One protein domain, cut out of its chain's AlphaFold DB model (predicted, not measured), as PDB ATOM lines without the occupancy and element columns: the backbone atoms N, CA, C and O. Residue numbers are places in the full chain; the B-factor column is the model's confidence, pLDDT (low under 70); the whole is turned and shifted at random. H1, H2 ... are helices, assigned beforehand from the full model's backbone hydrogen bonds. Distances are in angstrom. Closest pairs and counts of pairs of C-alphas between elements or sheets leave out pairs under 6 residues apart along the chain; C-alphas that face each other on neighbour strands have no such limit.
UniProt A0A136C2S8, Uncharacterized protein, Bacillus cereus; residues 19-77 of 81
ATOM      1  N   ARG A  19     114.154 131.410  92.598       88.62
ATOM      2  CA  ARG A  19     112.957 132.242  92.834       88.62
ATOM      3  C   ARG A  19     112.337 131.990  94.202       88.62
ATOM      4  O   ARG A  19     111.909 132.952  94.849       88.62
ATOM      5  N   ASP A  20     112.311 130.738  94.638       89.12
ATOM      6  CA  ASP A  20     111.764 130.338  95.932       89.12
ATOM      7  C   ASP A  20     112.617 130.898  97.071       89.12
ATOM      8  O   ASP A  20     112.077 131.538  97.978       89.12
ATOM      9  N   ILE A  21     113.949 130.790  96.972       89.00
ATOM     10  CA  ILE A  21     114.883 131.421  97.916       89.00
ATOM     11  C   ILE A  21     114.642 132.932  97.985       89.00
ATOM     12  O   ILE A  21     114.453 133.478  99.071       89.00
ATOM     13  N   TYR A  22     114.587 133.620  96.841       86.06
ATOM     14  CA  TYR A  22     114.406 135.073  96.817       86.06
ATOM     15  C   TYR A  22     113.051 135.519  97.387       86.06
ATOM     16  O   TYR A  22     112.956 136.517  98.106       86.06
ATOM     17  N   THR A  23     111.980 134.788  97.079       87.94
ATOM     18  CA  THR A  23     110.627 135.106  97.559       87.94
ATOM     19  C   THR A  23     110.520 134.908  99.062       87.94
ATOM     20  O   THR A  23     110.059 135.808  99.769       87.94
ATOM     21  N   THR A  24     111.024 133.778  99.548       87.38
ATOM     22  CA  THR A  24     111.034 133.436 100.971       87.38
ATOM     23  C   THR A  24     111.896 134.421 101.755       87.38
ATOM     24  O   THR A  24     111.468 134.956 102.774       87.38
ATOM     25  N   TYR A  25     113.064 134.783 101.226       84.56
ATOM     26  CA  TYR A  25     113.926 135.813 101.800       84.56
ATOM     27  C   TYR A  25     113.233 137.176 101.950       84.56
ATOM     28  O   TYR A  25     113.359 137.833 102.986       84.56
ATOM     29  N   LYS A  26     112.470 137.619 100.940       82.06
ATOM     30  CA  LYS A  26     111.694 138.868 101.030       82.06
ATOM     31  C   LYS A  26     110.614 138.797 102.102       82.06
ATOM     32  O   LYS A  26     110.434 139.771 102.828       82.06
ATOM     33  N   GLN A  27     109.918 137.666 102.209       81.38
ATOM     34  CA  GLN A  27     108.939 137.451 103.272       81.38
ATOM     35  C   GLN A  27     109.622 137.525 104.637       81.38
ATOM     36  O   GLN A  27     109.183 138.310 105.470       81.38
ATOM     37  N   ILE A  28     110.760 136.840 104.807       81.00
ATOM     38  CA  ILE A  28     111.585 136.900 106.020       81.00
ATOM     39  C   ILE A  28     111.961 138.352 106.373       81.00
ATOM     40  O   ILE A  28     111.822 138.783 107.518       81.00
ATOM     41  N   ARG A  29     112.379 139.154 105.384       73.62
ATOM     42  CA  ARG A  29     112.709 140.576 105.589       73.62
ATOM     43  C   ARG A  29     111.501 141.437 105.947       73.62
ATOM     44  O   ARG A  29     111.614 142.291 106.818       73.62
ATOM     45  N   HIS A  30     110.355 141.239 105.303       69.00
ATOM     46  CA  HIS A  30     109.159 142.058 105.533       69.00
ATOM     47  C   HIS A  30     108.548 141.865 106.933       69.00
ATOM     48  O   HIS A  30     107.840 142.751 107.414       69.00
ATOM     49  N   ILE A  31     108.867 140.762 107.619       63.84
ATOM     50  CA  ILE A  31     108.463 140.494 109.012       63.84
ATOM     51  C   ILE A  31     109.054 141.511 109.993       63.84
ATOM     52  O   ILE A  31     108.439 141.814 111.012       63.84
ATOM     53  N   CYS A  32     110.221 142.087 109.689       61.56
ATOM     54  CA  CYS A  32     110.965 142.946 110.615       61.56
ATOM     55  C   CYS A  32     110.517 144.426 110.617       61.56
ATOM     56  O   CYS A  32     111.243 145.282 111.113       61.56
ATOM     57  N   ASN A  33     109.295 144.722 110.150       52.47
ATOM     58  CA  ASN A  33     108.699 146.056 109.974       52.47
ATOM     59  C   ASN A  33     109.242 146.815 108.735       52.47
ATOM     60  O   ASN A  33     110.401 147.240 108.726       52.47
ATOM     61  N   PRO A  34     108.403 147.089 107.712       49.62
ATOM     62  CA  PRO A  34     108.818 147.745 106.465       49.62
ATOM     63  C   PRO A  34     109.515 149.097 106.663       49.62
ATOM     64  O   PRO A  34     110.408 149.447 105.902       49.62
ATOM     65  N   ARG A  35     109.141 149.849 107.710       49.81
ATOM     66  CA  ARG A  35     109.728 151.167 108.019       49.81
ATOM     67  C   ARG A  35     111.060 151.094 108.774       49.81
ATOM     68  O   ARG A  35     111.773 152.091 108.827       49.81
ATOM     69  N   ALA A  36     111.385 149.948 109.376       49.09
ATOM     70  CA  ALA A  36     112.635 149.735 110.110       49.09
ATOM     71  C   ALA A  36     113.684 148.997 109.260       49.09
ATOM     72  O   ALA A  36     114.883 149.235 109.418       49.09
ATOM     73  N   CYS A  37     113.258 148.150 108.319       47.38
ATOM     74  CA  CYS A  37     114.151 147.347 107.480       47.38
ATOM     75  C   CYS A  37     115.067 148.142 106.546       47.38
ATOM     76  O   CYS A  37     116.159 147.661 106.260       47.38
ATOM     77  N   GLU A  38     114.691 149.350 106.117       51.62
ATOM     78  CA  GLU A  38     115.575 150.205 105.302       51.62
ATOM     79  C   GLU A  38     116.860 150.624 106.042       51.62
ATOM     80  O   GLU A  38     117.821 151.052 105.410       51.62
ATOM     81  N   LYS A  39     116.901 150.486 107.376       53.69
ATOM     82  CA  LYS A  39     118.034 150.888 108.228       53.69
ATOM     83  C   LYS A  39     118.616 149.752 109.074       53.69
ATOM     84  O   LYS A  39     119.469 150.007 109.919       53.69
ATOM     85  N   THR A  40     118.134 148.521 108.903       53.66
ATOM     86  CA  THR A  40     118.435 147.410 109.819       53.66
ATOM     87  C   THR A  40     119.425 146.430 109.191       53.66
ATOM     88  O   THR A  40     119.184 145.903 108.105       53.66
ATOM     89  N   THR A  41     120.538 146.172 109.884       62.69
ATOM     90  CA  THR A  41     121.568 145.216 109.453       62.69
ATOM     91  C   THR A  41     121.063 143.774 109.554       62.69
ATOM     92  O   THR A  41     120.145 143.461 110.317       62.69
ATOM     93  N   LEU A  42     121.671 142.861 108.794       62.69
ATOM     94  CA  LEU A  42     121.261 141.456 108.762       62.69
ATOM     95  C   LEU A  42     121.378 140.762 110.129       62.69
ATOM     96  O   LEU A  42     120.553 139.917 110.459       62.69
ATOM     97  N   GLU A  43     122.358 141.139 110.951       65.75
ATOM     98  CA  GLU A  43     122.484 140.617 112.316       65.75
ATOM     99  C   GLU A  43     121.265 140.950 113.176       65.75
ATOM    100  O   GLU A  43     120.803 140.118 113.957       65.75
ATOM    101  N   THR A  44     120.716 142.155 113.028       64.75
ATOM    102  CA  THR A  44     119.500 142.553 113.734       64.75
ATOM    103  C   THR A  44     118.281 141.820 113.180       64.75
ATOM    104  O   THR A  44     117.441 141.397 113.971       64.75
ATOM    105  N   VAL A  45     118.221 141.581 111.862       63.59
ATOM    106  CA  VAL A  45     117.188 140.725 111.247       63.59
ATOM    107  C   VAL A  45     117.230 139.327 111.867       63.59
ATOM    108  O   VAL A  45     116.226 138.910 112.439       63.59
ATOM    109  N   LYS A  46     118.396 138.660 111.874       66.00
ATOM    110  CA  LYS A  46     118.590 137.328 112.483       66.00
ATOM    111  C   LYS A  46     118.194 137.303 113.969       66.00
ATOM    112  O   LYS A  46     117.510 136.385 114.403       66.00
ATOM    113  N   LYS A  47     118.540 138.343 114.740       67.75
ATOM    114  CA  LYS A  47     118.181 138.469 116.173       67.75
ATOM    115  C   LYS A  47     116.692 138.718 116.434       67.75
ATOM    116  O   LYS A  47     116.221 138.455 117.536       67.75
ATOM    117  N   SER A  48     115.968 139.271 115.464       64.19
ATOM    118  CA  SER A  48     114.547 139.619 115.603       64.19
ATOM    119  C   SER A  48     113.582 138.524 115.144       64.19
ATOM    120  O   SER A  48     112.379 138.641 115.386       64.19
ATOM    121  N   LEU A  49     114.095 137.455 114.521       71.75
ATOM    122  CA  LEU A  49     113.296 136.302 114.119       71.75
ATOM    123  C   LEU A  49     112.681 135.634 115.351       71.75
ATOM    124  O   LEU A  49     113.376 135.265 116.297       71.75
ATOM    125  N   ARG A  50     111.355 135.479 115.341       71.62
ATOM    126  CA  ARG A  50     110.619 134.766 116.388       71.62
ATOM    127  C   ARG A  50     110.106 133.448 115.834       71.62
ATOM    128  O   ARG A  50     109.328 133.444 114.884       71.62
ATOM    129  N   GLU A  51     110.511 132.358 116.477       71.19
ATOM    130  CA  GLU A  51     110.260 130.975 116.056       71.19
ATOM    131  C   GLU A  51     108.769 130.688 115.826       71.19
ATOM    132  O   GLU A  51     108.389 130.261 114.744       71.19
ATOM    133  N   HIS A  52     107.900 131.094 116.759       71.12
ATOM    134  CA  HIS A  52     106.450 130.919 116.611       71.12
ATOM    135  C   HIS A  52     105.883 131.606 115.359       71.12
ATOM    136  O   HIS A  52     104.959 131.099 114.735       71.12
ATOM    137  N   TRP A  53     106.400 132.773 114.962       76.38
ATOM    138  CA  TRP A  53     105.892 133.453 113.768       76.38
ATOM    139  C   TRP A  53     106.330 132.718 112.498       76.38
ATOM    140  O   TRP A  53     105.520 132.514 111.596       76.38
ATOM    141  N   LEU A  54     107.597 132.302 112.440       79.69
ATOM    142  CA  LEU A  54     108.131 131.528 111.319       79.69
ATOM    143  C   LEU A  54     107.332 130.237 111.114       79.69
ATOM    144  O   LEU A  54     106.923 129.945 109.991       79.69
ATOM    145  N   GLU A  55     107.015 129.538 112.202       80.81
ATOM    146  CA  GLU A  55     106.187 128.335 112.169       80.81
ATOM    147  C   GLU A  55     104.753 128.643 111.715       80.81
ATOM    148  O   GLU A  55     104.229 127.975 110.828       80.81
ATOM    149  N   HIS A  56     104.120 129.689 112.256       77.06
ATOM    150  CA  HIS A  56     102.724 130.006 111.938       77.06
ATOM    151  C   HIS A  56     102.498 130.536 110.514       77.06
ATOM    152  O   HIS A  56     101.440 130.280 109.942       77.06
ATOM    153  N   TYR A  57     103.442 131.297 109.956       75.88
ATOM    154  CA  TYR A  57     103.221 132.044 108.708       75.88
ATOM    155  C   TYR A  57     104.063 131.564 107.533       75.88
ATOM    156  O   TYR A  57     103.670 131.775 106.387       75.88
ATOM    157  N   LEU A  58     105.209 130.937 107.799       81.38
ATOM    158  CA  LEU A  58     106.098 130.404 106.768       81.38
ATOM    159  C   LEU A  58     106.320 128.895 106.900       81.38
ATOM    160  O   LEU A  58     107.010 128.327 106.058       81.38
ATOM    161  N   ASN A  59     105.718 128.253 107.910       86.06
ATOM    162  CA  ASN A  59     105.881 126.832 108.209       86.06
ATOM    163  C   ASN A  59     107.362 126.415 108.229       86.06
ATOM    164  O   ASN A  59     107.739 125.410 107.630       86.06
ATOM    165  N   MET A  60     108.197 127.237 108.871       85.44
ATOM    166  CA  MET A  60     109.638 127.014 108.969       85.44
ATOM    167  C   MET A  60     110.148 127.263 110.382       85.44
ATOM    168  O   MET A  60     109.592 128.074 111.122       85.44
ATOM    169  N   ASN A  61     111.248 126.612 110.731       88.12
ATOM    170  CA  ASN A  61     111.983 126.877 111.961       88.12
ATOM    171  C   ASN A  61     113.091 127.928 111.750       88.12
ATOM    172  O   ASN A  61     113.370 128.389 110.637       88.12
ATOM    173  N   LEU A  62     113.746 128.320 112.845       84.75
ATOM    174  CA  LEU A  62     114.805 129.329 112.823       84.75
ATOM    175  C   LEU A  62     116.001 128.920 111.939       84.75
ATOM    176  O   LEU A  62     116.574 129.758 111.242       84.75
ATOM    177  N   THR A  63     116.369 127.638 111.948       89.69
ATOM    178  CA  THR A  63     117.482 127.101 111.152       89.69
ATOM    179  C   THR A  63     117.191 127.210 109.659       89.69
ATOM    180  O   THR A  63     118.035 127.680 108.900       89.69
ATOM    181  N   GLU A  64     115.984 126.844 109.235       89.75
ATOM    182  CA  GLU A  64     115.545 126.955 107.841       89.75
ATOM    183  C   GLU A  64     115.533 128.412 107.369       89.75
ATOM    184  O   GLU A  64     116.031 128.717 106.285       89.75
ATOM    185  N   ALA A  65     115.057 129.335 108.211       87.62
ATOM    186  CA  ALA A  65     115.104 130.763 107.910       87.62
ATOM    187  C   ALA A  65     116.548 131.272 107.735       87.62
ATOM    188  O   ALA A  65     116.823 132.046 106.814       87.62
ATOM    189  N   HIS A  66     117.490 130.823 108.573       86.44
ATOM    190  CA  HIS A  66     118.909 131.163 108.424       86.44
ATOM    191  C   HIS A  66     119.510 130.616 107.126       86.44
ATOM    192  O   HIS A  66     120.203 131.359 106.432       86.44
ATOM    193  N   ILE A  67     119.191 129.376 106.757       90.12
ATOM    194  CA  ILE A  67     119.649 128.757 105.505       90.12
ATOM    195  C   ILE A  67     119.149 129.550 104.290       90.12
ATOM    196  O   ILE A  67     119.917 129.848 103.376       90.12
ATOM    197  N   VAL A  68     117.871 129.948 104.282       89.31
ATOM    198  CA  VAL A  68     117.306 130.780 103.206       89.31
ATOM    199  C   VAL A  68     118.026 132.126 103.109       89.31
ATOM    200  O   VAL A  68     118.305 132.591 102.003       89.31
ATOM    201  N   ILE A  69     118.345 132.750 104.248       85.94
ATOM    202  CA  ILE A  69     119.111 134.001 104.284       85.94
ATOM    203  C   ILE A  69     120.499 133.809 103.661       85.94
ATOM    204  O   ILE A  69     120.869 134.595 102.792       85.94
ATOM    205  N   GLU A  70     121.233 132.766 104.051       86.56
ATOM    206  CA  GLU A  70     122.577 132.482 103.527       86.56
ATOM    207  C   GLU A  70     122.564 132.224 102.015       86.56
ATOM    208  O   GLU A  70     123.358 132.801 101.269       86.56
ATOM    209  N   TYR A  71     121.614 131.422 101.522       87.94
ATOM    210  CA  TYR A  71     121.473 131.198 100.083       87.94
ATOM    211  C   TYR A  71     121.097 132.469  99.325       87.94
ATOM    212  O   TYR A  71     121.586 132.688  98.216       87.94
ATOM    213  N   ALA A  72     120.255 133.327  99.901       85.25
ATOM    214  CA  ALA A  72     119.911 134.596  99.276       85.25
ATOM    215  C   ALA A  72     121.131 135.527  99.155       85.25
ATOM    216  O   ALA A  72     121.278 136.220  98.146       85.25
ATOM    217  N   GLU A  73     122.032 135.524 100.140       82.19
ATOM    218  CA  GLU A  73     123.305 136.251 100.063       82.19
ATOM    219  C   GLU A  73     124.216 135.691  98.968       82.19
ATOM    220  O   GLU A  73     124.733 136.459  98.156       82.19
ATOM    221  N   LEU A  74     124.360 134.364  98.905       84.19
ATOM    222  CA  LEU A  74     125.221 133.685  97.935       84.19
ATOM    223  C   LEU A  74     124.735 133.850  96.490       84.19
ATOM    224  O   LEU A  74     125.528 134.181  95.611       84.19
ATOM    225  N   PHE A  75     123.445 133.625  96.224       80.81
ATOM    226  CA  PHE A  75     122.920 133.629  94.855       80.81
ATOM    227  C   PHE A  75     122.682 135.024  94.289       80.81
ATOM    228  O   PHE A  75     122.789 135.213  93.078       80.81
ATOM    229  N   PHE A  76     122.339 135.993  95.138       79.31
ATOM    230  CA  PHE A  76     121.900 137.314  94.686       79.31
ATOM    231  C   PHE A  76     122.832 138.444  95.121       79.31
ATOM    232  O   PHE A  76     122.536 139.608  94.854       79.31
ATOM    233  N   GLY A  77     123.944 138.132  95.797       73.19
ATOM    234  CA  GLY A  77     124.884 139.142  96.285       73.19
ATOM    235  C   GLY A  77     124.243 140.111  97.277       73.19
ATOM    236  O   GLY A  77     124.684 141.249  97.401       73.19
TER     237      GLY A  77
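What this domain is: This is residues 19 to 77 of the 81 residues of an uncharacterized protein of Bacillus cereus (UniProt A0A136C2S8). Two longer helices, H1 and H5, cross steeply, H5 meeting H1 near H1's start, with three shorter helices around them: H2 beyond H1's far end, H3 close to both that end and H5, and H4 off H5's beginning. The 59 printed residues hold five named helices, H1 to H5, and no named strand: all helix, compact, radius of gyration of the C-alphas 10.7 A, spans 28 by 24 by 17 A.

Where its parts are: Find C-alpha 19 at (112.957, 132.242, 92.834); H1 runs 16.5 A to residue 30. Next come H2, residues 34 to 37, H3, 42 to 48, and H4, 51 to 58. H5, residues 62 to 76, runs 21.0 A to (121.900, 137.314, 94.686).

How they stand to each other: H1 touches H5, C-alphas of Ile 21 and Val 68 closest at 5.9 A, at a steep tilt of 63 degrees. H3 is close to H1 but not clearly touching, Arg 29 to Val 45 C-alphas 7.2 A. H4 only just touches H5, with 3 pairs of C-alphas within 8 A, Glu 51 and Leu 62 closest at 5.8 A. In H1, H3, H4 and H5 every O i to N i+4 pair is within hydrogen-bond range; H2 is too short for one.

The domain as a whole: The printed part has no cut, and its links are tight. Residues 30 to 48 have pLDDT under 70.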